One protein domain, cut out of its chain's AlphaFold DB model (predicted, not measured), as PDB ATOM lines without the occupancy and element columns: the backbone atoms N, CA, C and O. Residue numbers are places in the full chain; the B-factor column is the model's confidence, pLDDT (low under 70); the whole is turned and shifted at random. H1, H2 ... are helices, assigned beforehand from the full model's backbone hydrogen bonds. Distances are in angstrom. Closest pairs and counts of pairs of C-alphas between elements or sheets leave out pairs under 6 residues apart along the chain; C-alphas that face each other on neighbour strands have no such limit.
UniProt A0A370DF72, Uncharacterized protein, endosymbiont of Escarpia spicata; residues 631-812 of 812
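What this domain is: This is residues 631 to 812 of the 812 residues of an uncharacterized protein of endosymbiont of Escarpia spicata (UniProt A0A370DF72). A long, loosely built helical bundle has one very long helix, H5, as its spine; H1 and H2 follow one another along H5, H1 beside its later part and H2 beside its earlier part. H4 packs on H5 and H1, and H3 folds against H4 as a hairpin with no contact to H5, while the long link from H3 to H4 makes a loop of 18 residues. The 182 printed residues hold five named helices, H1 to H5 in order along the chain, and no named strand; the class is all helix. The whole is loose, with a radius of gyration of the C-alphas of 21.0 A, and only just elongated, with spans of 75 by 38 by 21 A.

How they stand to each other: H1, residues 631 to 654, H3, residues 681 to 708, H4, residues 727 to 752, and H5, residues 762 to 810, form an up-and-down bundle, each running against the one before it. H1 and H5 touch, closest at the C-alphas of Tyr 639 and Tyr 800, 6.5 A apart, at a shallow tilt of 14 degrees, opposite ways. Residues 640 to 650 of H1 touch H4 at a steep tilt of 39 degrees, the same way, with the C-alphas of Phe 647 and Ile 734 closest at 6.1 A. H1 touches H3 with residues 651 to 654 alone; the closest C-alphas, of Val 654 and Arg 706, are 6.4 A apart. H2, residues 661 to 673, and H1 only just touch, only at the corner by their link, with 3 pairs of C-alphas within 8 A, the closest those of Lys 653 and Leu 661 at 5.7 A. H2 touches H5 at a shallow tilt of 20 degrees, opposite ways, with the C-alphas of Leu 665 and Val 778 closest at 6.1 A. H3 and H4 are a hairpin at 17 degrees, with the C-alphas of Ala 705 and Ala 737 closest at 4.2 A. H4 and H5 are a hairpin at 26 degrees, with the C-alphas of His 745 and Ser 779 closest at 5.9 A. H2 and H4 are apart, as are H3 and H5. Every O i to N i+4 pair is within hydrogen-bond range in H1 and H4; the counts are 8 of 9 in H2, 21 of 24 in H3 and 43 of 45 in H5.

Where its parts are: H1 begins at C-alpha 631, (-21.469, -69.918, 13.622), and is 34.3 A long. H2 is 18.4 A long, H3 40.6 A and H4 37.7 A. H5 is 69.8 A long and ends at C-alpha 810, (-22.719, -77.434, 21.289).

The domain as a whole: The C-alphas of Asp 680 and Glu 812, the two farthest apart, are 77.2 A from each other. The printed part has no cut and ends at the chain's last residue, 812. The link H3 to H4, residues 709 to 726, is long; the others are short. The mean pLDDT of the printed part is 71.6, and 80 residues are under 70, among them 671 to 692, 712 to 724, 751 to 772 and 803 to 812.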
ATOM      1  N   VAL A 631     -20.400 -70.454  12.759       68.62
ATOM      2  CA  VAL A 631     -21.469 -69.918  13.622       68.62
ATOM      3  C   VAL A 631     -20.934 -68.783  14.504       68.62
ATOM      4  O   VAL A 631     -21.622 -67.777  14.676       68.62
ATOM      5  N   PHE A 632     -19.703 -68.897  15.009       66.25
ATOM      6  CA  PHE A 632     -19.060 -67.835  15.787       66.25
ATOM      7  C   PHE A 632     -18.815 -66.578  14.945       66.25
ATOM      8  O   PHE A 632     -19.184 -65.476  15.350       66.25
ATOM      9  N   GLU A 633     -18.260 -66.744  13.742       76.94
ATOM     10  CA  GLU A 633     -18.026 -65.646  12.799       76.94
ATOM     11  C   GLU A 633     -19.338 -64.953  12.413       76.94
ATOM     12  O   GLU A 633     -19.433 -63.731  12.522       76.94
ATOM     13  N   ARG A 634     -20.395 -65.716  12.108       81.06
ATOM     14  CA  ARG A 634     -21.715 -65.164  11.762       81.06
ATOM     15  C   ARG A 634     -22.338 -64.334  12.890       81.06
ATOM     16  O   ARG A 634     -22.899 -63.272  12.630       81.06
ATOM     17  N   ASN A 635     -22.263 -64.802  14.137       77.56
ATOM     18  CA  ASN A 635     -22.819 -64.068  15.280       77.56
ATOM     19  C   ASN A 635     -21.974 -62.843  15.650       77.56
ATOM     20  O   ASN A 635     -22.520 -61.802  16.017       77.56
ATOM     21  N   ARG A 636     -20.649 -62.931  15.498       78.94
ATOM     22  CA  ARG A 636     -19.741 -61.792  15.664       78.94
ATOM     23  C   ARG A 636     -20.004 -60.707  14.621       78.94
ATOM     24  O   ARG A 636     -20.092 -59.537  14.983       78.94
ATOM     25  N   GLU A 637     -20.179 -61.079  13.356       83.56
ATOM     26  CA  GLU A 637     -20.550 -60.147  12.285       83.56
ATOM     27  C   GLU A 637     -21.908 -59.488  12.552       83.56
ATOM     28  O   GLU A 637     -22.033 -58.270  12.418       83.56
ATOM     29  N   ALA A 638     -22.903 -60.258  13.005       80.94
ATOM     30  CA  ALA A 638     -24.214 -59.726  13.376       80.94
ATOM     31  C   ALA A 638     -24.124 -58.717  14.537       80.94
ATOM     32  O   ALA A 638     -24.750 -57.658  14.483       80.94
ATOM     33  N   TYR A 639     -23.306 -58.998  15.554       82.56
ATOM     34  CA  TYR A 639     -23.073 -58.084  16.675       82.56
ATOM     35  C   TYR A 639     -22.374 -56.786  16.246       82.56
ATOM     36  O   TYR A 639     -22.766 -55.695  16.676       82.56
ATOM     37  N   ILE A 640     -21.365 -56.885  15.376       82.50
ATOM     38  CA  ILE A 640     -20.660 -55.721  14.822       82.50
ATOM     39  C   ILE A 640     -21.629 -54.867  13.996       82.50
ATOM     40  O   ILE A 640     -21.713 -53.656  14.209       82.50
ATOM     41  N   ALA A 641     -22.421 -55.489  13.119       85.50
ATOM     42  CA  ALA A 641     -23.427 -54.803  12.312       85.50
ATOM     43  C   ALA A 641     -24.491 -54.105  13.179       85.50
ATOM     44  O   ALA A 641     -24.819 -52.943  12.938       85.50
ATOM     45  N   ALA A 642     -24.974 -54.765  14.234       83.81
ATOM     46  CA  ALA A 642     -25.947 -54.190  15.159       83.81
ATOM     47  C   ALA A 642     -25.362 -53.014  15.964       83.81
ATOM     48  O   ALA A 642     -26.008 -51.976  16.110       83.81
ATOM     49  N   THR A 643     -24.116 -53.136  16.434       83.75
ATOM     50  CA  THR A 643     -23.399 -52.055  17.138       83.75
ATOM     51  C   THR A 643     -23.152 -50.862  16.215       83.75
ATOM     52  O   THR A 643     -23.282 -49.709  16.628       83.75
ATOM     53  N   GLN A 644     -22.845 -51.118  14.944       87.00
ATOM     54  CA  GLN A 644     -22.697 -50.097  13.913       87.00
ATOM     55  C   GLN A 644     -24.007 -49.353  13.633       87.00
ATOM     56  O   GLN A 644     -24.008 -48.123  13.509       87.00
ATOM     57  N   GLU A 645     -25.108 -50.089  13.496       88.12
ATOM     58  CA  GLU A 645     -26.440 -49.532  13.271       88.12
ATOM     59  C   GLU A 645     -26.870 -48.664  14.455       88.12
ATOM     60  O   GLU A 645     -27.296 -47.527  14.266       88.12
ATOM     61  N   GLU A 646     -26.687 -49.161  15.677       86.75
ATOM     62  CA  GLU A 646     -27.015 -48.446  16.908       86.75
ATOM     63  C   GLU A 646     -26.183 -47.169  17.071       86.75
ATOM     64  O   GLU A 646     -26.729 -46.104  17.360       86.75
ATOM     65  N   PHE A 647     -24.875 -47.248  16.809       85.94
ATOM     66  CA  PHE A 647     -23.998 -46.079  16.799       85.94
ATOM     67  C   PHE A 647     -24.501 -45.019  15.811       85.94
ATOM     68  O   PHE A 647     -24.543 -43.834  16.137       85.94
ATOM     69  N   ASN A 648     -24.921 -45.436  14.612       86.00
ATOM     70  CA  ASN A 648     -25.443 -44.530  13.592       86.00
ATOM     71  C   ASN A 648     -26.812 -43.942  13.962       86.00
ATOM     72  O   ASN A 648     -27.014 -42.747  13.746       86.00
ATOM     73  N   ASP A 649     -27.723 -44.738  14.525       86.88
ATOM     74  CA  ASP A 649     -29.041 -44.284  14.988       86.88
ATOM     75  C   ASP A 649     -28.897 -43.221  16.084       86.88
ATOM     76  O   ASP A 649     -29.423 -42.112  15.964       86.88
ATOM     77  N   LEU A 650     -28.070 -43.502  17.099       85.81
ATOM     78  CA  LEU A 650     -27.783 -42.551  18.170       85.81
ATOM     79  C   LEU A 650     -27.152 -41.268  17.615       85.81
ATOM     80  O   LEU A 650     -27.472 -40.165  18.058       85.81
ATOM     81  N   ARG A 651     -26.294 -41.394  16.597       85.88
ATOM     82  CA  ARG A 651     -25.658 -40.256  15.933       85.88
ATOM     83  C   ARG A 651     -26.659 -39.384  15.174       85.88
ATOM     84  O   ARG A 651     -26.556 -38.161  15.225       85.88
ATOM     85  N   VAL A 652     -27.645 -39.983  14.505       84.69
ATOM     86  CA  VAL A 652     -28.734 -39.247  13.838       84.69
ATOM     87  C   VAL A 652     -29.597 -38.513  14.865       84.69
ATOM     88  O   VAL A 652     -29.887 -37.330  14.680       84.69
ATOM     89  N   LYS A 653     -29.944 -39.180  15.970       84.38
ATOM     90  CA  LYS A 653     -30.784 -38.621  17.039       84.38
ATOM     91  C   LYS A 653     -30.100 -37.498  17.817       84.38
ATOM     92  O   LYS A 653     -30.734 -36.499  18.140       84.38
ATOM     93  N   VAL A 654     -28.804 -37.625  18.098       83.81
ATOM     94  CA  VAL A 654     -28.026 -36.635  18.867       83.81
ATOM     95  C   VAL A 654     -27.450 -35.515  17.978       83.81
ATOM     96  O   VAL A 654     -27.048 -34.467  18.491       83.81
ATOM     97  N   GLY A 655     -27.425 -35.695  16.652       80.69
ATOM     98  CA  GLY A 655     -26.935 -34.716  15.672       80.69
ATOM     99  C   GLY A 655     -27.807 -33.458  15.530       80.69
ATOM    100  O   GLY A 655     -28.585 -33.124  16.417       80.69
ATOM    101  N   GLN A 656     -27.670 -32.734  14.413       68.06
ATOM    102  CA  GLN A 656     -28.413 -31.485  14.135       68.06
ATOM    103  C   GLN A 656     -29.503 -31.630  13.043       68.06
ATOM    104  O   GLN A 656     -30.024 -30.646  12.525       68.06
ATOM    105  N   GLY A 657     -29.876 -32.862  12.672       67.75
ATOM    106  CA  GLY A 657     -30.873 -33.130  11.627       67.75
ATOM    107  C   GLY A 657     -32.325 -32.798  12.010       67.75
ATOM    108  O   GLY A 657     -32.641 -32.453  13.149       67.75
ATOM    109  N   ALA A 658     -33.249 -32.954  11.053       53.72
ATOM    110  CA  ALA A 658     -34.682 -32.696  11.251       53.72
ATOM    111  C   ALA A 658     -35.353 -33.610  12.299       53.72
ATOM    112  O   ALA A 658     -36.362 -33.209  12.870       53.72
ATOM    113  N   ALA A 659     -34.775 -34.785  12.561       61.47
ATOM    114  CA  ALA A 659     -35.183 -35.726  13.606       61.47
ATOM    115  C   ALA A 659     -34.285 -35.653  14.859       61.47
ATOM    116  O   ALA A 659     -34.267 -36.581  15.662       61.47
ATOM    117  N   SER A 660     -33.489 -34.587  15.009       77.44
ATOM    118  CA  SER A 660     -32.603 -34.458  16.162       77.44
ATOM    119  C   SER A 660     -33.372 -34.161  17.441       77.44
ATOM    120  O   SER A 660     -34.360 -33.418  17.450       77.44
ATOM    121  N   LEU A 661     -32.841 -34.677  18.545       77.62
ATOM    122  CA  LEU A 661     -33.296 -34.372  19.892       77.62
ATOM    123  C   LEU A 661     -33.282 -32.859  20.140       77.62
ATOM    124  O   LEU A 661     -34.204 -32.329  20.738       77.62
ATOM    125  N   ASP A 662     -32.292 -32.147  19.606       75.69
ATOM    126  CA  ASP A 662     -32.158 -30.690  19.721       75.69
ATOM    127  C   ASP A 662     -33.365 -29.945  19.116       75.69
ATOM    128  O   ASP A 662     -33.948 -29.039  19.721       75.69
ATOM    129  N   LYS A 663     -33.822 -30.391  17.938       77.06
ATOM    130  CA  LYS A 663     -35.003 -29.829  17.275       77.06
ATOM    131  C   LYS A 663     -36.301 -30.239  17.966       77.06
ATOM    132  O   LYS A 663     -37.194 -29.403  18.076       77.06
ATOM    133  N   ALA A 664     -36.403 -31.478  18.450       76.94
ATOM    134  CA  ALA A 664     -37.555 -31.948  19.223       76.94
ATOM    135  C   ALA A 664     -37.704 -31.165  20.538       76.94
ATOM    136  O   ALA A 664     -38.793 -30.688  20.854       76.94
ATOM    137  N   LEU A 665     -36.591 -30.942  21.242       75.50
ATOM    138  CA  LEU A 665     -36.518 -30.107  22.438       75.50
ATOM    139  C   LEU A 665     -36.906 -28.662  22.122       75.50
ATOM    140  O   LEU A 665     -37.763 -28.094  22.792       75.50
ATOM    141  N   SER A 666     -36.352 -28.091  21.051       75.12
ATOM    142  CA  SER A 666     -36.686 -26.734  20.603       75.12
ATOM    143  C   SER A 666     -38.153 -26.582  20.177       75.12
ATOM    144  O   SER A 666     -38.738 -25.517  20.367       75.12
ATOM    145  N   ALA A 667     -38.758 -27.612  19.583       76.06
ATOM    146  CA  ALA A 667     -40.156 -27.603  19.156       76.06
ATOM    147  C   ALA A 667     -41.117 -27.717  20.348       76.06
ATOM    148  O   ALA A 667     -42.028 -26.896  20.455       76.06
ATOM    149  N   ALA A 668     -40.865 -28.661  21.265       72.62
ATOM    150  CA  ALA A 668     -41.602 -28.783  22.525       72.62
ATOM    151  C   ALA A 668     -41.537 -27.473  23.327       72.62
ATOM    152  O   ALA A 668     -42.531 -27.020  23.886       72.62
ATOM    153  N   TRP A 669     -40.385 -26.801  23.289       69.12
ATOM    154  CA  TRP A 669     -40.188 -25.504  23.923       69.12
ATOM    155  C   TRP A 669     -40.983 -24.364  23.276       69.12
ATOM    156  O   TRP A 669     -41.616 -23.566  23.966       69.12
ATOM    157  N   LYS A 670     -40.951 -24.261  21.941       72.19
ATOM    158  CA  LYS A 670     -41.643 -23.192  21.202       72.19
ATOM    159  C   LYS A 670     -43.161 -23.287  21.320       72.19
ATOM    160  O   LYS A 670     -43.797 -22.242  21.438       72.19
ATOM    161  N   ALA A 671     -43.711 -24.501  21.312       68.62
ATOM    162  CA  ALA A 671     -45.145 -24.738  21.479       68.62
ATOM    163  C   ALA A 671     -45.670 -24.175  22.813       68.62
ATOM    164  O   ALA A 671     -46.759 -23.602  22.860       68.62
ATOM    165  N   GLU A 672     -44.856 -24.234  23.870       62.28
ATOM    166  CA  GLU A 672     -45.260 -23.754  25.191       62.28
ATOM    167  C   GLU A 672     -45.128 -22.232  25.351       62.28
ATOM    168  O   GLU A 672     -45.965 -21.580  25.979       62.28
ATOM    169  N   ILE A 673     -44.101 -21.624  24.742       60.75
ATOM    170  CA  ILE A 673     -43.909 -20.164  24.794       60.75
ATOM    171  C   ILE A 673     -45.109 -19.432  24.173       60.75
ATOM    172  O   ILE A 673     -45.538 -18.410  24.721       60.75
ATOM    173  N   SER A 674     -45.691 -19.968  23.093       58.09
ATOM    174  CA  SER A 674     -46.883 -19.402  22.443       58.09
ATOM    175  C   SER A 674     -48.147 -19.412  23.308       58.09
ATOM    176  O   SER A 674     -49.067 -18.655  23.016       58.09
ATOM    177  N   PHE A 675     -48.196 -20.207  24.382       53.31
ATOM    178  CA  PHE A 675     -49.374 -20.326  25.249       53.31
ATOM    179  C   PHE A 675     -49.424 -19.265  26.364       53.31
ATOM    180  O   PHE A 675     -50.436 -19.087  27.040       53.31
ATOM    181  N   THR A 676     -48.337 -18.515  26.573       51.94
ATOM    182  CA  THR A 676     -48.266 -17.511  27.645       51.94
ATOM    183  C   THR A 676     -48.846 -16.168  27.198       51.94
ATOM    184  O   THR A 676     -48.115 -15.296  26.721       51.94
ATOM    185  N   GLY A 677     -50.159 -16.006  27.391       54.16
ATOM    186  CA  GLY A 677     -50.865 -14.725  27.300       54.16
ATOM    187  C   GLY A 677     -50.244 -13.618  28.169       54.16
ATOM    188  O   GLY A 677     -49.350 -13.866  28.981       54.16
ATOM    189  N   ASP A 678     -50.700 -12.392  27.928       50.56
ATOM    190  CA  ASP A 678     -50.127 -11.088  28.296       50.56
ATOM    191  C   ASP A 678     -49.979 -10.842  29.818       50.56
ATOM    192  O   ASP A 678     -50.699 -10.060  30.431       50.56
ATOM    193  N   VAL A 679     -49.056 -11.562  30.464       52.53
ATOM    194  CA  VAL A 679     -48.707 -11.378  31.878       52.53
ATOM    195  C   VAL A 679     -47.371 -10.645  31.980       52.53
ATOM    196  O   VAL A 679     -46.336 -11.171  31.564       52.53
ATOM    197  N   ASP A 680     -47.449  -9.434  32.534       55.28
ATOM    198  CA  ASP A 680     -46.401  -8.539  33.047       55.28
ATOM    199  C   ASP A 680     -44.956  -8.850  32.589       55.28
ATOM    200  O   ASP A 680     -44.250  -9.721  33.120       55.28
ATOM    201  N   GLY A 681     -44.512  -8.119  31.560       57.78
ATOM    202  CA  GLY A 681     -43.327  -8.431  30.758       57.78
ATOM    203  C   GLY A 681     -42.002  -8.521  31.525       57.78
ATOM    204  O   GLY A 681     -41.102  -9.235  31.088       57.78
ATOM    205  N   SER A 682     -41.863  -7.881  32.688       56.94
ATOM    206  CA  SER A 682     -40.589  -7.841  33.429       56.94
ATOM    207  C   SER A 682     -40.233  -9.171  34.117       56.94
ATOM    208  O   SER A 682     -39.101  -9.650  34.007       56.94
ATOM    209  N   ARG A 683     -41.198  -9.834  34.771       56.84
ATOM    210  CA  ARG A 683     -40.985 -11.130  35.455       56.84
ATOM    211  C   ARG A 683     -40.977 -12.311  34.486       56.84
ATOM    212  O   ARG A 683     -40.277 -13.297  34.726       56.84
ATOM    213  N   LYS A 684     -41.708 -12.200  33.370       60.22
ATOM    214  CA  LYS A 684     -41.672 -13.168  32.263       60.22
ATOM    215  C   LYS A 684     -40.265 -13.255  31.668       60.22
ATOM    216  O   LYS A 684     -39.754 -14.359  31.489       60.22
ATOM    217  N   VAL A 685     -39.622 -12.108  31.441       59.47
ATOM    218  CA  VAL A 685     -38.262 -12.034  30.891       59.47
ATOM    219  C   VAL A 685     -37.240 -12.677  31.829       59.47
ATOM    220  O   VAL A 685     -36.416 -13.454  31.358       59.47
ATOM    221  N   ASP A 686     -37.317 -12.445  33.143       62.97
ATOM    222  CA  ASP A 686     -36.311 -12.963  34.083       62.97
ATOM    223  C   ASP A 686     -36.406 -14.489  34.292       62.97
ATOM    224  O   ASP A 686     -35.388 -15.184  34.355       62.97
ATOM    225  N   PHE A 687     -37.625 -15.048  34.317       62.72
ATOM    226  CA  PHE A 687     -37.829 -16.501  34.362       62.72
ATOM    227  C   PHE A 687     -37.375 -17.175  33.064       62.72
ATOM    228  O   PHE A 687     -36.593 -18.122  33.114       62.72
ATOM    229  N   VAL A 688     -37.816 -16.667  31.906       62.78
ATOM    230  CA  VAL A 688     -37.428 -17.206  30.591       62.78
ATOM    231  C   VAL A 688     -35.915 -17.119  30.405       62.78
ATOM    232  O   VAL A 688     -35.305 -18.073  29.933       62.78
ATOM    233  N   LYS A 689     -35.282 -16.028  30.851       68.69
ATOM    234  CA  LYS A 689     -33.827 -15.865  30.834       68.69
ATOM    235  C   LYS A 689     -33.120 -16.909  31.704       68.69
ATOM    236  O   LYS A 689     -32.284 -17.640  31.182       68.69
ATOM    237  N   LYS A 690     -33.503 -17.060  32.979       66.62
ATOM    238  CA  LYS A 690     -32.920 -18.068  33.895       66.62
ATOM    239  C   LYS A 690     -33.114 -19.500  33.403       66.62
ATOM    240  O   LYS A 690     -32.266 -20.358  33.639       66.62
ATOM    241  N   LEU A 691     -34.238 -19.775  32.753       63.66
ATOM    242  CA  LEU A 691     -34.543 -21.087  32.197       63.66
ATOM    243  C   LEU A 691     -33.724 -21.344  30.919       63.66
ATOM    244  O   LEU A 691     -33.128 -22.410  30.802       63.66
ATOM    245  N   ASN A 692     -33.599 -20.355  30.025       66.94
ATOM    246  CA  ASN A 692     -32.763 -20.423  28.818       66.94
ATOM    247  C   ASN A 692     -31.267 -20.563  29.149       66.94
ATOM    248  O   ASN A 692     -30.585 -21.382  28.539       66.94
ATOM    249  N   GLU A 693     -30.758 -19.834  30.146       70.19
ATOM    250  CA  GLU A 693     -29.382 -19.981  30.650       70.19
ATOM    251  C   GLU A 693     -29.122 -21.408  31.169       70.19
ATOM    252  O   GLU A 693     -28.051 -21.982  30.964       70.19
ATOM    253  N   LYS A 694     -30.125 -22.028  31.799       66.56
ATOM    254  CA  LYS A 694     -30.033 -23.402  32.319       66.56
ATOM    255  C   LYS A 694     -30.235 -24.475  31.246       66.56
ATOM    256  O   LYS A 694     -29.619 -25.540  31.332       66.56
ATOM    257  N   LEU A 695     -31.042 -24.201  30.222       66.25
ATOM    258  CA  LEU A 695     -31.144 -25.040  29.028       66.25
ATOM    259  C   LEU A 695     -29.802 -25.036  28.276       66.25
ATOM    260  O   LEU A 695     -29.294 -26.093  27.914       66.25
ATOM    261  N   ALA A 696     -29.157 -23.870  28.171       69.56
ATOM    262  CA  ALA A 696     -27.810 -23.738  27.620       69.56
ATOM    263  C   ALA A 696     -26.763 -24.518  28.436       69.56
ATOM    264  O   ALA A 696     -25.896 -25.170  27.858       69.56
ATOM    265  N   ALA A 697     -26.874 -24.547  29.770       70.00
ATOM    266  CA  ALA A 697     -26.024 -25.405  30.600       70.00
ATOM    267  C   ALA A 697     -26.268 -26.905  30.334       70.00
ATOM    268  O   ALA A 697     -25.321 -27.694  30.318       70.00
ATOM    269  N   SER A 698     -27.517 -27.299  30.069       69.06
ATOM    270  CA  SER A 698     -27.884 -28.684  29.730       69.06
ATOM    271  C   SER A 698     -27.390 -29.100  28.337       69.06
ATOM    272  O   SER A 698     -27.037 -30.264  28.142       69.06
ATOM    273  N   ASN A 699     -27.237 -28.150  27.406       74.50
ATOM    274  CA  ASN A 699     -26.644 -28.392  26.085       74.50
ATOM    275  C   ASN A 699     -25.192 -28.885  26.157       74.50
ATOM    276  O   ASN A 699     -24.754 -29.596  25.255       74.50
ATOM    277  N   SER A 700     -24.459 -28.610  27.244       82.62
ATOM    278  CA  SER A 700     -23.114 -29.173  27.443       82.62
ATOM    279  C   SER A 700     -23.115 -30.710  27.479       82.62
ATOM    280  O   SER A 700     -22.183 -31.346  26.984       82.62
ATOM    281  N   PHE A 701     -24.185 -31.338  27.985       86.50
ATOM    282  CA  PHE A 701     -24.324 -32.795  27.971       86.50
ATOM    283  C   PHE A 701     -24.547 -33.334  26.557       86.50
ATOM    284  O   PHE A 701     -23.988 -34.377  26.216       86.50
ATOM    285  N   LEU A 702     -25.299 -32.615  25.718       82.88
ATOM    286  CA  LEU A 702     -25.477 -32.974  24.309       82.88
ATOM    287  C   LEU A 702     -24.187 -32.821  23.513       82.88
ATOM    288  O   LEU A 702     -23.865 -33.704  22.725       82.88
ATOM    289  N   VAL A 703     -23.410 -31.766  23.760       84.50
ATOM    290  CA  VAL A 703     -22.083 -31.590  23.148       84.50
ATOM    291  C   VAL A 703     -21.160 -32.753  23.522       84.50
ATOM    292  O   VAL A 703     -20.570 -33.378  22.644       84.50
ATOM    293  N   ASN A 704     -21.119 -33.136  24.800       85.06
ATOM    294  CA  ASN A 704     -20.333 -34.288  25.248       85.06
ATOM    295  C   ASN A 704     -20.810 -35.611  24.618       85.06
ATOM    296  O   ASN A 704     -19.992 -36.480  24.314       85.06
ATOM    297  N   ALA A 705     -22.121 -35.777  24.408       86.00
ATOM    298  CA  ALA A 705     -22.672 -36.935  23.708       86.00
ATOM    299  C   ALA A 705     -22.290 -36.938  22.215       86.00
ATOM    300  O   ALA A 705     -21.894 -37.978  21.694       86.00
ATOM    301  N   ARG A 706     -22.331 -35.778  21.539       86.06
ATOM    302  CA  ARG A 706     -21.888 -35.606  20.142       86.06
ATOM    303  C   ARG A 706     -20.406 -35.952  19.982       86.06
ATOM    304  O   ARG A 706     -20.063 -36.755  19.116       86.06
ATOM    305  N   GLN A 707     -19.552 -35.435  20.866       85.12
ATOM    306  CA  GLN A 707     -18.113 -35.719  20.854       85.12
ATOM    307  C   GLN A 707     -17.813 -37.212  21.047       85.12
ATOM    308  O   GLN A 707     -16.971 -37.765  20.342       85.12
ATOM    309  N   ALA A 708     -18.537 -37.886  21.947       84.44
ATOM    310  CA  ALA A 708     -18.405 -39.328  22.153       84.44
ATOM    311  C   ALA A 708     -18.806 -40.161  20.921       84.44
ATOM    312  O   ALA A 708     -18.299 -41.264  20.736       84.44
ATOM    313  N   LEU A 709     -19.682 -39.625  20.067       83.69
ATOM    314  CA  LEU A 709     -20.122 -40.236  18.808       83.69
ATOM    315  C   LEU A 709     -19.333 -39.739  17.588       83.69
ATOM    316  O   LEU A 709     -19.764 -39.939  16.450       83.69
ATOM    317  N   HIS A 710     -18.185 -39.090  17.812       80.44
ATOM    318  CA  HIS A 710     -17.328 -38.524  16.766       80.44
ATOM    319  C   HIS A 710     -18.058 -37.567  15.806       80.44
ATOM    320  O   HIS A 710     -17.685 -37.437  14.639       80.44
ATOM    321  N   LEU A 711     -19.090 -36.879  16.293       70.06
ATOM    322  CA  LEU A 711     -19.680 -35.738  15.603       70.06
ATOM    323  C   LEU A 711     -18.848 -34.487  15.889       70.06
ATOM    324  O   LEU A 711     -18.354 -34.310  17.004       70.06
ATOM    325  N   SER A 712     -18.691 -33.624  14.889       61.84
ATOM    326  CA  SER A 712     -18.207 -32.258  15.102       61.84
ATOM    327  C   SER A 712     -19.257 -31.417  15.838       61.84
ATOM    328  O   SER A 712     -20.415 -31.821  15.974       61.84
ATOM    329  N   ASP A 713     -18.856 -30.248  16.346       57.62
ATOM    330  CA  ASP A 713     -19.738 -29.374  17.136       57.62
ATOM    331  C   ASP A 713     -20.964 -28.874  16.334       57.62
ATOM    332  O   ASP A 713     -22.032 -28.638  16.903       57.62
ATOM    333  N   ASP A 714     -20.848 -28.813  15.004       56.47
ATOM    334  CA  ASP A 714     -21.928 -28.540  14.041       56.47
ATOM    335  C   ASP A 714     -22.825 -29.768  13.748       56.47
ATOM    336  O   ASP A 714     -23.738 -29.707  12.928       56.47
ATOM    337  N   GLY A 715     -22.578 -30.910  14.394       58.44
ATOM    338  CA  GLY A 715     -23.329 -32.151  14.196       58.44
ATOM    339  C   GLY A 715     -23.183 -32.774  12.805       58.44
ATOM    340  O   GLY A 715     -23.951 -33.688  12.486       58.44
ATOM    341  N   SER A 716     -22.234 -32.310  11.987       62.66
ATOM    342  CA  SER A 716     -21.948 -32.904  10.684       62.66
ATOM    343  C   SER A 716     -21.089 -34.169  10.825       62.66
ATOM    344  O   SER A 716     -20.395 -34.402  11.820       62.66
ATOM    345  N   LYS A 717     -21.203 -35.072   9.844       62.00
ATOM    346  CA  LYS A 717     -20.397 -36.297   9.807       62.00
ATOM    347  C   LYS A 717     -18.979 -35.917   9.388       62.00
ATOM    348  O   LYS A 717     -18.773 -35.523   8.242       62.00
ATOM    349  N   SER A 718     -17.992 -36.104  10.259       58.06
ATOM    350  CA  SER A 718     -16.593 -36.071   9.827       58.06
ATOM    351  C   SER A 718     -16.305 -37.332   9.003       58.06
ATOM    352  O   SER A 718     -15.985 -38.390   9.546       58.06
ATOM    353  N   ALA A 719     -16.448 -37.230   7.678       55.28
ATOM    354  CA  ALA A 719     -16.241 -38.340   6.741       55.28
ATOM    355  C   ALA A 719     -14.829 -38.957   6.836       55.28
ATOM    356  O   ALA A 719     -14.629 -40.121   6.491       55.28
ATOM    357  N   GLU A 720     -13.861 -38.185   7.331       54.50
ATOM    358  CA  GLU A 720     -12.466 -38.591   7.494       54.50
ATOM    359  C   GLU A 720     -12.220 -39.352   8.810       54.50
ATOM    360  O   GLU A 720     -11.442 -40.305   8.829       54.50
ATOM    361  N   LYS A 721     -12.955 -39.031   9.888       58.28
ATOM    362  CA  LYS A 721     -12.894 -39.779  11.158       58.28
ATOM    363  C   LYS A 721     -13.682 -41.090  11.121       58.28
ATOM    364  O   LYS A 721     -13.276 -42.046  11.773       58.28
ATOM    365  N   ASP A 722     -14.750 -41.181  10.324       58.84
ATOM    366  CA  ASP A 722     -15.608 -42.379  10.247       58.84
ATOM    367  C   ASP A 722     -14.885 -43.640   9.729       58.84
ATOM    368  O   ASP A 722     -15.282 -44.754  10.081       58.84
ATOM    369  N   LYS A 723     -13.808 -43.489   8.942       60.16
ATOM    370  CA  LYS A 723     -13.002 -44.615   8.430       60.16
ATOM    371  C   LYS A 723     -12.061 -45.237   9.472       60.16
ATOM    372  O   LYS A 723     -11.549 -46.322   9.227       60.16
ATOM    373  N   GLN A 724     -11.825 -44.574  10.608       65.06
ATOM    374  CA  GLN A 724     -10.856 -45.008  11.627       65.06
ATOM    375  C   GLN A 724     -11.492 -45.458  12.951       65.06
ATOM    376  O   GLN A 724     -10.771 -45.875  13.857       65.06
ATOM    377  N   VAL A 725     -12.821 -45.388  13.094       75.12
ATOM    378  CA  VAL A 725     -13.485 -45.786  14.343       75.12
ATOM    379  C   VAL A 725     -13.592 -47.309  14.419       75.12
ATOM    380  O   VAL A 725     -14.370 -47.930  13.691       75.12
ATOM    381  N   THR A 726     -12.816 -47.901  15.325       82.38
ATOM    382  CA  THR A 726     -12.885 -49.327  15.683       82.38
ATOM    383  C   THR A 726     -14.204 -49.666  16.382       82.38
ATOM    384  O   THR A 726     -14.817 -48.806  17.019       82.38
ATOM    385  N   ASP A 727     -14.631 -50.929  16.342       77.81
ATOM    386  CA  ASP A 727     -15.873 -51.369  17.004       77.81
ATOM    387  C   ASP A 727     -15.865 -51.083  18.513       77.81
ATOM    388  O   ASP A 727     -16.859 -50.616  19.070       77.81
ATOM    389  N   ALA A 728     -14.705 -51.236  19.161       74.25
ATOM    390  CA  ALA A 728     -14.513 -50.895  20.569       74.25
ATOM    391  C   ALA A 728     -14.719 -49.393  20.850       74.25
ATOM    392  O   ALA A 728     -15.255 -49.010  21.893       74.25
ATOM    393  N   GLN A 729     -14.317 -48.519  19.922       79.88
ATOM    394  CA  GLN A 729     -14.570 -47.081  20.031       79.88
ATOM    395  C   GLN A 729     -16.048 -46.747  19.809       79.88
ATOM    396  O   GLN A 729     -16.571 -45.892  20.523       79.88
ATOM    397  N   ARG A 730     -16.744 -47.440  18.892       83.00
ATOM    398  CA  ARG A 730     -18.199 -47.281  18.698       83.00
ATOM    399  C   ARG A 730     -18.965 -47.663  19.957       83.00
ATOM    400  O   ARG A 730     -19.807 -46.898  20.421       83.00
ATOM    401  N   GLU A 731     -18.617 -48.798  20.553       82.62
ATOM    402  CA  GLU A 731     -19.219 -49.274  21.797       82.62
ATOM    403  C   GLU A 731     -18.989 -48.292  22.952       82.62
ATOM    404  O   GLU A 731     -19.936 -47.870  23.623       82.62
ATOM    405  N   LYS A 732     -17.744 -47.841  23.138       82.88
ATOM    406  CA  LYS A 732     -17.419 -46.813  24.134       82.88
ATOM    407  C   LYS A 732     -18.200 -45.519  23.883       82.88
ATOM    408  O   LYS A 732     -18.686 -44.909  24.837       82.88
ATOM    409  N   GLY A 733     -18.347 -45.121  22.622       84.50
ATOM    410  CA  GLY A 733     -19.115 -43.950  22.205       84.50
ATOM    411  C   GLY A 733     -20.592 -44.043  22.589       84.50
ATOM    412  O   GLY A 733     -21.105 -43.117  23.219       84.50
ATOM    413  N   ILE A 734     -21.245 -45.176  22.304       83.50
ATOM    414  CA  ILE A 734     -22.647 -45.443  22.682       83.50
ATOM    415  C   ILE A 734     -22.830 -45.314  24.199       83.50
ATOM    416  O   ILE A 734     -23.692 -44.566  24.664       83.50
ATOM    417  N   VAL A 735     -21.984 -45.985  24.988       86.12
ATOM    418  CA  VAL A 735     -22.092 -45.984  26.456       86.12
ATOM    419  C   VAL A 735     -21.909 -44.579  27.032       86.12
ATOM    420  O   VAL A 735     -22.664 -44.156  27.915       86.12
ATOM    421  N   VAL A 736     -20.919 -43.830  26.538       87.88
ATOM    422  CA  VAL A 736     -20.675 -42.456  26.991       87.88
ATOM    423  C   VAL A 736     -21.838 -41.546  26.598       87.88
ATOM    424  O   VAL A 736     -22.312 -40.792  27.449       87.88
ATOM    425  N   ALA A 737     -22.347 -41.640  25.368       86.31
ATOM    426  CA  ALA A 737     -23.470 -40.833  24.901       86.31
ATOM    427  C   ALA A 737     -24.746 -41.082  25.726       86.31
ATOM    428  O   ALA A 737     -25.334 -40.128  26.238       86.31
ATOM    429  N   LEU A 738     -25.115 -42.345  25.971       86.94
ATOM    430  CA  LEU A 738     -26.260 -42.697  26.823       86.94
ATOM    431  C   LEU A 738     -26.099 -42.166  28.256       86.94
ATOM    432  O   LEU A 738     -27.048 -41.645  28.849       86.94
ATOM    433  N   LYS A 739     -24.882 -42.228  28.814       88.12
ATOM    434  CA  LYS A 739     -24.585 -41.685  30.148       88.12
ATOM    435  C   LYS A 739     -24.769 -40.167  30.204       88.12
ATOM    436  O   LYS A 739     -25.281 -39.664  31.206       88.12
ATOM    437  N   GLN A 740     -24.370 -39.440  29.162       88.94
ATOM    438  CA  GLN A 740     -24.561 -37.989  29.098       88.94
ATOM    439  C   GLN A 740     -26.036 -37.615  28.912       88.94
ATOM    440  O   GLN A 740     -26.520 -36.733  29.619       88.94
ATOM    441  N   LEU A 741     -26.784 -38.332  28.069       85.88
ATOM    442  CA  LEU A 741     -28.227 -38.115  27.910       85.88
ATOM    443  C   LEU A 741     -28.995 -38.372  29.218       85.88
ATOM    444  O   LEU A 741     -29.862 -37.586  29.597       85.88
ATOM    445  N   ARG A 742     -28.618 -39.404  29.984       87.31
ATOM    446  CA  ARG A 742     -29.184 -39.647  31.322       87.31
ATOM    447  C   ARG A 742     -28.846 -38.532  32.317       87.31
ATOM    448  O   ARG A 742     -29.689 -38.157  33.132       87.31
ATOM    449  N   ARG A 743     -27.623 -37.994  32.276       85.81
ATOM    450  CA  ARG A 743     -27.234 -36.839  33.107       85.81
ATOM    451  C   ARG A 743     -28.048 -35.601  32.754       85.81
ATOM    452  O   ARG A 743     -28.511 -34.927  33.668       85.81
ATOM    453  N   MET A 744     -28.276 -35.362  31.464       84.75
ATOM    454  CA  MET A 744     -29.147 -34.292  30.987       84.75
ATOM    455  C   MET A 744     -30.577 -34.457  31.515       84.75
ATOM    456  O   MET A 744     -31.112 -33.519  32.098       84.75
ATOM    457  N   HIS A 745     -31.156 -35.657  31.400       84.50
ATOM    458  CA  HIS A 745     -32.474 -35.971  31.962       84.50
ATOM    459  C   HIS A 745     -32.548 -35.654  33.462       84.50
ATOM    460  O   HIS A 745     -33.422 -34.915  33.903       84.50
ATOM    461  N   ASN A 746     -31.599 -36.162  34.255       82.62
ATOM    462  CA  ASN A 746     -31.600 -35.953  35.704       82.62
ATOM    463  C   ASN A 746     -31.407 -34.478  36.080       82.62
ATOM    464  O   ASN A 746     -32.016 -34.009  37.040       82.62
ATOM    465  N   ALA A 747     -30.569 -33.751  35.335       80.88
ATOM    466  CA  ALA A 747     -30.361 -32.324  35.535       80.88
ATOM    467  C   ALA A 747     -31.639 -31.527  35.244       80.88
ATOM    468  O   ALA A 747     -31.974 -30.638  36.020       80.88
ATOM    469  N   LEU A 748     -32.377 -31.872  34.187       75.31
ATOM    470  CA  LEU A 748     -33.669 -31.256  33.885       75.31
ATOM    471  C   LEU A 748     -34.700 -31.598  34.966       75.31
ATOM    472  O   LEU A 748     -35.270 -30.690  35.564       75.31
ATOM    473  N   TYR A 749     -34.859 -32.877  35.310       77.31
ATOM    474  CA  TYR A 749     -35.833 -33.341  36.303       77.31
ATOM    475  C   TYR A 749     -35.624 -32.721  37.693       77.31
ATOM    476  O   TYR A 749     -36.555 -32.177  38.286       77.31
ATOM    477  N   ALA A 750     -34.385 -32.722  38.200       75.69
ATOM    478  CA  ALA A 750     -34.058 -32.121  39.495       75.69
ATOM    479  C   ALA A 750     -34.343 -30.612  39.533       75.69
ATOM    480  O   ALA A 750     -34.548 -30.042  40.603       75.69
ATOM    481  N   LYS A 751     -34.336 -29.948  38.372       68.88
ATOM    482  CA  LYS A 751     -34.632 -28.520  38.266       68.88
ATOM    483  C   LYS A 751     -36.116 -28.243  38.100       68.88
ATOM    484  O   LYS A 751     -36.551 -27.241  38.652       68.88
ATOM    485  N   VAL A 752     -36.884 -29.128  37.461       67.00
ATOM    486  CA  VAL A 752     -38.357 -29.083  37.499       67.00
ATOM    487  C   VAL A 752     -38.850 -29.193  38.939       67.00
ATOM    488  O   VAL A 752     -39.645 -28.369  39.368       67.00
ATOM    489  N   GLY A 753     -38.293 -30.125  39.718       65.94
ATOM    490  CA  GLY A 753     -38.628 -30.269  41.140       65.94
ATOM    491  C   GLY A 753     -38.192 -29.097  42.030       65.94
ATOM    492  O   GLY A 753     -38.701 -28.966  43.135       65.94
ATOM    493  N   ALA A 754     -37.268 -28.247  41.562       63.97
ATOM    494  CA  ALA A 754     -36.791 -27.059  42.276       63.97
ATOM    495  C   ALA A 754     -37.480 -25.756  41.826       63.97
ATOM    496  O   ALA A 754     -37.135 -24.682  42.323       63.97
ATOM    497  N   ILE A 755     -38.409 -25.813  40.864       62.19
ATOM    498  CA  ILE A 755     -39.326 -24.701  40.600       62.19
ATOM    499  C   ILE A 755     -40.354 -24.742  41.731       62.19
ATOM    500  O   ILE A 755     -41.385 -25.400  41.646       62.19
ATOM    501  N   ASP A 756     -39.990 -24.097  42.835       51.19
ATOM    502  CA  ASP A 756     -40.798 -23.985  44.039       51.19
ATOM    503  C   ASP A 756     -42.211 -23.474  43.714       51.19
ATOM    504  O   ASP A 756     -42.395 -22.388  43.162       51.19
ATOM    505  N   LEU A 757     -43.215 -24.235  44.158       53.53
ATOM    506  CA  LEU A 757     -44.643 -23.889  44.257       53.53
ATOM    507  C   LEU A 757     -44.917 -22.735  45.252       53.53
ATOM    508  O   LEU A 757     -46.014 -22.609  45.797       53.53
ATOM    509  N   ILE A 758     -43.924 -21.888  45.535       46.78
ATOM    510  CA  ILE A 758     -44.037 -20.824  46.527       46.78
ATOM    511  C   ILE A 758     -44.801 -19.640  45.914       46.78
ATOM    512  O   ILE A 758     -44.277 -18.859  45.123       46.78
ATOM    513  N   ALA A 759     -46.056 -19.517  46.358       48.75
ATOM    514  CA  ALA A 759     -46.884 -18.307  46.374       48.75
ATOM    515  C   ALA A 759     -47.280 -17.700  45.013       48.75
ATOM    516  O   ALA A 759     -47.094 -16.511  44.755       48.75
ATOM    517  N   ALA A 760     -47.924 -18.498  44.168       48.88
ATOM    518  CA  ALA A 760     -48.620 -18.013  42.984       48.88
ATOM    519  C   ALA A 760     -50.141 -18.025  43.235       48.88
ATOM    520  O   ALA A 760     -50.711 -19.077  43.514       48.88
ATOM    521  N   GLY A 761     -50.807 -16.864  43.148       57.91
ATOM    522  CA  GLY A 761     -52.277 -16.781  43.186       57.91
ATOM    523  C   GLY A 761     -52.944 -17.624  42.077       57.91
ATOM    524  O   GLY A 761     -52.255 -18.088  41.170       57.91
ATOM    525  N   PRO A 762     -54.275 -17.816  42.086       61.38
ATOM    526  CA  PRO A 762     -54.960 -18.800  41.234       61.38
ATOM    527  C   PRO A 762     -54.695 -18.656  39.722       61.38
ATOM    528  O   PRO A 762     -54.530 -19.661  39.043       61.38
ATOM    529  N   ALA A 763     -54.529 -17.434  39.199       56.78
ATOM    530  CA  ALA A 763     -54.154 -17.210  37.792       56.78
ATOM    531  C   ALA A 763     -52.681 -17.556  37.466       56.78
ATOM    532  O   ALA A 763     -52.327 -17.796  36.317       56.78
ATOM    533  N   HIS A 764     -51.800 -17.583  38.470       57.34
ATOM    534  CA  HIS A 764     -50.402 -17.995  38.313       57.34
ATOM    535  C   HIS A 764     -50.220 -19.514  38.454       57.34
ATOM    536  O   HIS A 764     -49.259 -20.053  37.910       57.34
ATOM    537  N   ALA A 765     -51.134 -20.208  39.141       60.78
ATOM    538  CA  ALA A 765     -51.093 -21.662  39.269       60.78
ATOM    539  C   ALA A 765     -51.208 -22.354  37.900       60.78
ATOM    540  O   ALA A 765     -50.462 -23.289  37.628       60.78
ATOM    541  N   GLU A 766     -52.057 -21.843  37.005       63.69
ATOM    542  CA  GLU A 766     -52.229 -22.391  35.653       63.69
ATOM    543  C   GLU A 766     -50.967 -22.211  34.790       63.69
ATOM    544  O   GLU A 766     -50.480 -23.163  34.182       63.69
ATOM    545  N   ALA A 767     -50.347 -21.026  34.819       59.59
ATOM    546  CA  ALA A 767     -49.104 -20.767  34.091       59.59
ATOM    547  C   ALA A 767     -47.907 -21.572  34.637       59.59
ATOM    548  O   ALA A 767     -47.039 -21.985  33.867       59.59
ATOM    549  N   VAL A 768     -47.841 -21.797  35.955       63.72
ATOM    550  CA  VAL A 768     -46.825 -22.661  36.582       63.72
ATOM    551  C   VAL A 768     -47.069 -24.128  36.225       63.72
ATOM    552  O   VAL A 768     -46.109 -24.839  35.926       63.72
ATOM    553  N   ASN A 769     -48.328 -24.568  36.178       67.94
ATOM    554  CA  ASN A 769     -48.689 -25.934  35.810       67.94
ATOM    555  C   ASN A 769     -48.307 -26.240  34.352       67.94
ATOM    556  O   ASN A 769     -47.609 -27.217  34.097       67.94
ATOM    557  N   ASN A 770     -48.632 -25.340  33.419       65.06
ATOM    558  CA  ASN A 770     -48.294 -25.479  31.997       65.06
ATOM    559  C   ASN A 770     -46.766 -25.517  31.766       65.06
ATOM    560  O   ASN A 770     -46.232 -26.404  31.102       65.06
ATOM    561  N   ARG A 771     -46.005 -24.648  32.450       62.91
ATOM    562  CA  ARG A 771     -44.527 -24.648  32.385       62.91
ATOM    563  C   ARG A 771     -43.890 -25.901  32.990       62.91
ATOM    564  O   ARG A 771     -42.879 -26.382  32.478       62.91
ATOM    565  N   THR A 772     -44.466 -26.420  34.072       68.31
ATOM    566  CA  THR A 772     -44.037 -27.689  34.680       68.31
ATOM    567  C   THR A 772     -44.327 -28.845  33.728       68.31
ATOM    568  O   THR A 772     -43.474 -29.713  33.540       68.31
ATOM    569  N   GLN A 773     -45.478 -28.811  33.055       72.25
ATOM    570  CA  GLN A 773     -45.890 -29.813  32.080       72.25
ATOM    571  C   GLN A 773     -44.948 -29.861  30.870       72.25
ATOM    572  O   GLN A 773     -44.462 -30.938  30.538       72.25
ATOM    573  N   ALA A 774     -44.563 -28.719  30.296       65.12
ATOM    574  CA  ALA A 774     -43.597 -28.691  29.196       65.12
ATOM    575  C   ALA A 774     -42.210 -29.218  29.590       65.12
ATOM    576  O   ALA A 774     -41.558 -29.917  28.813       65.12
ATOM    577  N   ALA A 775     -41.750 -28.926  30.808       67.62
ATOM    578  CA  ALA A 775     -40.479 -29.456  31.287       67.62
ATOM    579  C   ALA A 775     -40.548 -30.975  31.544       67.62
ATOM    580  O   ALA A 775     -39.579 -31.694  31.278       67.62
ATOM    581  N   LEU A 776     -41.703 -31.481  31.989       72.94
ATOM    582  CA  LEU A 776     -41.979 -32.915  32.077       72.94
ATOM    583  C   LEU A 776     -42.045 -33.571  30.693       72.94
ATOM    584  O   LEU A 776     -41.506 -34.662  30.527       72.94
ATOM    585  N   ASP A 777     -42.636 -32.919  29.696       75.38
ATOM    586  CA  ASP A 777     -42.731 -33.450  28.334       75.38
ATOM    587  C   ASP A 777     -41.360 -33.494  27.647       75.38
ATOM    588  O   ASP A 777     -40.991 -34.515  27.065       75.38
ATOM    589  N   VAL A 778     -40.533 -32.463  27.836       73.69
ATOM    590  CA  VAL A 778     -39.110 -32.472  27.460       73.69
ATOM    591  C   VAL A 778     -38.364 -33.629  28.136       73.69
ATOM    592  O   VAL A 778     -37.628 -34.369  27.477       73.69
ATOM    593  N   SER A 779     -38.579 -33.832  29.439       76.50
ATOM    594  CA  SER A 779     -37.971 -34.940  30.185       76.50
ATOM    595  C   SER A 779     -38.417 -36.303  29.649       76.50
ATOM    596  O   SER A 779     -37.585 -37.200  29.506       76.50
ATOM    597  N   ARG A 780     -39.702 -36.465  29.311       81.12
ATOM    598  CA  ARG A 780     -40.262 -37.699  28.735       81.12
ATOM    599  C   ARG A 780     -39.677 -38.010  27.366       81.12
ATOM    600  O   ARG A 780     -39.350 -39.165  27.126       81.12
ATOM    601  N   ILE A 781     -39.506 -37.008  26.503       81.00
ATOM    602  CA  ILE A 781     -38.891 -37.190  25.179       81.00
ATOM    603  C   ILE A 781     -37.456 -37.711  25.337       81.00
ATOM    604  O   ILE A 781     -37.091 -38.714  24.726       81.00
ATOM    605  N   ILE A 782     -36.656 -37.089  26.212       77.38
ATOM    606  CA  ILE A 782     -35.275 -37.526  26.467       77.38
ATOM    607  C   ILE A 782     -35.256 -38.942  27.051       77.38
ATOM    608  O   ILE A 782     -34.468 -39.778  26.614       77.38
ATOM    609  N   LEU A 783     -36.110 -39.217  28.038       81.06
ATOM    610  CA  LEU A 783     -36.171 -40.523  28.684       81.06
ATOM    611  C   LEU A 783     -36.608 -41.619  27.706       81.06
ATOM    612  O   LEU A 783     -36.007 -42.687  27.712       81.06
ATOM    613  N   GLY A 784     -37.603 -41.351  26.860       83.12
ATOM    614  CA  GLY A 784     -38.083 -42.285  25.844       83.12
ATOM    615  C   GLY A 784     -36.985 -42.671  24.858       83.12
ATOM    616  O   GLY A 784     -36.765 -43.856  24.624       83.12
ATOM    617  N   GLU A 785     -36.225 -41.694  24.358       80.25
ATOM    618  CA  GLU A 785     -35.104 -41.959  23.448       80.25
ATOM    619  C   GLU A 785     -33.950 -42.706  24.131       80.25
ATOM    620  O   GLU A 785     -33.372 -43.628  23.551       80.25
ATOM    621  N   VAL A 786     -33.628 -42.357  25.383       78.38
ATOM    622  CA  VAL A 786     -32.587 -43.049  26.163       78.38
ATOM    623  C   VAL A 786     -32.987 -44.490  26.467       78.38
ATOM    624  O   VAL A 786     -32.151 -45.385  26.342       78.38
ATOM    625  N   LEU A 787     -34.238 -44.726  26.869       80.06
ATOM    626  CA  LEU A 787     -34.743 -46.062  27.174       80.06
ATOM    627  C   LEU A 787     -34.814 -46.921  25.915       80.06
ATOM    628  O   LEU A 787     -34.297 -48.031  25.940       80.06
ATOM    629  N   ALA A 788     -35.339 -46.395  24.805       84.31
ATOM    630  CA  ALA A 788     -35.403 -47.129  23.544       84.31
ATOM    631  C   ALA A 788     -34.007 -47.547  23.050       84.31
ATOM    632  O   ALA A 788     -33.802 -48.694  22.651       84.31
ATOM    633  N   ALA A 789     -33.022 -46.644  23.126       80.19
ATOM    634  CA  ALA A 789     -31.643 -46.961  22.762       80.19
ATOM    635  C   ALA A 789     -31.007 -47.985  23.722       80.19
ATOM    636  O   ALA A 789     -30.382 -48.946  23.277       80.19
ATOM    637  N   ALA A 790     -31.211 -47.836  25.035       79.81
ATOM    638  CA  ALA A 790     -30.688 -48.773  26.030       79.81
ATOM    639  C   ALA A 790     -31.328 -50.172  25.934       79.81
ATOM    640  O   ALA A 790     -30.639 -51.178  26.105       79.81
ATOM    641  N   GLU A 791     -32.627 -50.256  25.643       84.56
ATOM    642  CA  GLU A 791     -33.341 -51.517  25.423       84.56
ATOM    643  C   GLU A 791     -32.867 -52.209  24.146       84.56
ATOM    644  O   GLU A 791     -32.570 -53.406  24.185       84.56
ATOM    645  N   LYS A 792     -32.702 -51.458  23.048       86.69
ATOM    646  CA  LYS A 792     -32.121 -51.980  21.803       86.69
ATOM    647  C   LYS A 792     -30.711 -52.535  22.048       86.69
ATOM    648  O   LYS A 792     -30.437 -53.670  21.655       86.69
ATOM    649  N   ARG A 793     -29.858 -51.811  22.789       86.06
ATOM    650  CA  ARG A 793     -28.516 -52.285  23.183       86.06
ATOM    651  C   ARG A 793     -28.576 -53.590  23.961       86.06
ATOM    652  O   ARG A 793     -27.840 -54.531  23.667       86.06
ATOM    653  N   ARG A 794     -29.446 -53.639  24.973       85.38
ATOM    654  CA  ARG A 794     -29.617 -54.807  25.842       85.38
ATOM    655  C   ARG A 794     -30.065 -56.029  25.044       85.38
ATOM    656  O   ARG A 794     -29.550 -57.115  25.291       85.38
ATOM    657  N   GLY A 795     -30.984 -55.858  24.093       83.19
ATOM    658  CA  GLY A 795     -31.426 -56.929  23.197       83.19
ATOM    659  C   GLY A 795     -30.285 -57.486  22.341       83.19
ATOM    660  O   GLY A 795     -30.102 -58.699  22.287       83.19
ATOM    661  N   ASN A 796     -29.474 -56.604  21.748       81.94
ATOM    662  CA  ASN A 796     -28.329 -56.994  20.919       81.94
ATOM    663  C   ASN A 796     -27.245 -57.732  21.721       81.94
ATOM    664  O   ASN A 796     -26.728 -58.748  21.260       81.94
ATOM    665  N   LEU A 797     -26.927 -57.250  22.929       80.75
ATOM    666  CA  LEU A 797     -25.975 -57.912  23.828       80.75
ATOM    667  C   LEU A 797     -26.478 -59.290  24.251       80.75
ATOM    668  O   LEU A 797     -25.735 -60.261  24.152       80.75
ATOM    669  N   LYS A 798     -27.753 -59.388  24.637       78.50
ATOM    670  CA  LYS A 798     -28.357 -60.660  25.030       78.50
ATOM    671  C   LYS A 798     -28.335 -61.677  23.887       78.50
ATOM    672  O   LYS A 798     -27.986 -62.823  24.113       78.50
ATOM    673  N   HIS A 799     -28.655 -61.265  22.660       76.25
ATOM    674  CA  HIS A 799     -28.621 -62.170  21.510       76.25
ATOM    675  C   HIS A 799     -27.209 -62.712  21.236       76.25
ATOM    676  O   HIS A 799     -27.049 -63.886  20.909       76.25
ATOM    677  N   TYR A 800     -26.183 -61.872  21.405       77.44
ATOM    678  CA  TYR A 800     -24.790 -62.294  21.276       77.44
ATOM    679  C   TYR A 800     -24.354 -63.220  22.421       77.44
ATOM    680  O   TYR A 800     -23.721 -64.241  22.169       77.44
ATOM    681  N   GLU A 801     -24.728 -62.911  23.666       74.00
ATOM    682  CA  GLU A 801     -24.475 -63.770  24.830       74.00
ATOM    683  C   GLU A 801     -25.152 -65.140  24.684       74.00
ATOM    684  O   GLU A 801     -24.490 -66.162  24.856       74.00
ATOM    685  N   ASP A 802     -26.430 -65.169  24.293       73.12
ATOM    686  CA  ASP A 802     -27.188 -66.398  24.038       73.12
ATOM    687  C   ASP A 802     -26.516 -67.230  22.929       73.12
ATOM    688  O   ASP A 802     -26.389 -68.449  23.051       73.12
ATOM    689  N   ALA A 803     -26.013 -66.588  21.868       66.50
ATOM    690  CA  ALA A 803     -25.279 -67.271  20.803       66.50
ATOM    691  C   ALA A 803     -23.939 -67.854  21.283       66.50
ATOM    692  O   ALA A 803     -23.591 -68.971  20.905       66.50
ATOM    693  N   VAL A 804     -23.192 -67.134  22.126       65.25
ATOM    694  CA  VAL A 804     -21.937 -67.630  22.718       65.25
ATOM    695  C   VAL A 804     -22.202 -68.807  23.664       65.25
ATOM    696  O   VAL A 804     -21.447 -69.777  23.643       65.25
ATOM    697  N   LEU A 805     -23.290 -68.759  24.437       60.84
ATOM    698  CA  LEU A 805     -23.702 -69.835  25.345       60.84
ATOM    699  C   LEU A 805     -24.119 -71.103  24.588       60.84
ATOM    700  O   LEU A 805     -23.615 -72.178  24.892       60.84
ATOM    701  N   ILE A 806     -24.950 -70.981  23.546       57.50
ATOM    702  CA  ILE A 806     -25.385 -72.122  22.717       57.50
ATOM    703  C   ILE A 806     -24.193 -72.804  22.024       57.50
ATOM    704  O   ILE A 806     -24.190 -74.019  21.846       57.50
ATOM    705  N   ILE A 807     -23.173 -72.039  21.621       50.75
ATOM    706  CA  ILE A 807     -21.947 -72.587  21.019       50.75
ATOM    707  C   ILE A 807     -21.091 -73.300  22.072       50.75
ATOM    708  O   ILE A 807     -20.503 -74.331  21.755       50.75
ATOM    709  N   GLY A 808     -21.042 -72.780  23.303       44.12
ATOM    710  CA  GLY A 808     -20.427 -73.465  24.442       44.12
ATOM    711  C   GLY A 808     -21.061 -74.836  24.673       44.12
ATOM    712  O   GLY A 808     -20.345 -75.834  24.669       44.12
ATOM    713  N   ASP A 809     -22.394 -74.883  24.725       44.28
ATOM    714  CA  ASP A 809     -23.179 -76.112  24.912       44.28
ATOM    715  C   ASP A 809     -23.081 -77.090  23.722       44.28
ATOM    716  O   ASP A 809     -23.217 -78.294  23.904       44.28
ATOM    717  N   ALA A 810     -22.857 -76.602  22.495       38.34
ATOM    718  CA  ALA A 810     -22.719 -77.434  21.289       38.34
ATOM    719  C   ALA A 810     -21.279 -77.913  21.015       38.34
ATOM    720  O   ALA A 810     -21.051 -78.664  20.062       38.34
ATOM    721  N   SER A 811     -20.306 -77.419  21.786       32.66
ATOM    722  CA  SER A 811     -18.912 -77.880  21.765       32.66
ATOM    723  C   SER A 811     -18.615 -78.970  22.807       32.66
ATOM    724  O   SER A 811     -17.522 -79.540  22.776       32.66
ATOM    725  N   GLU A 812     -19.592 -79.266  23.676       35.59
ATOM    726  CA  GLU A 812     -19.710 -80.493  24.484       35.59
ATOM    727  C   GLU A 812     -20.359 -81.630  23.675       35.59
ATOM    728  O   GLU A 812     -20.006 -82.807  23.938       35.59
TER     729      GLU A 812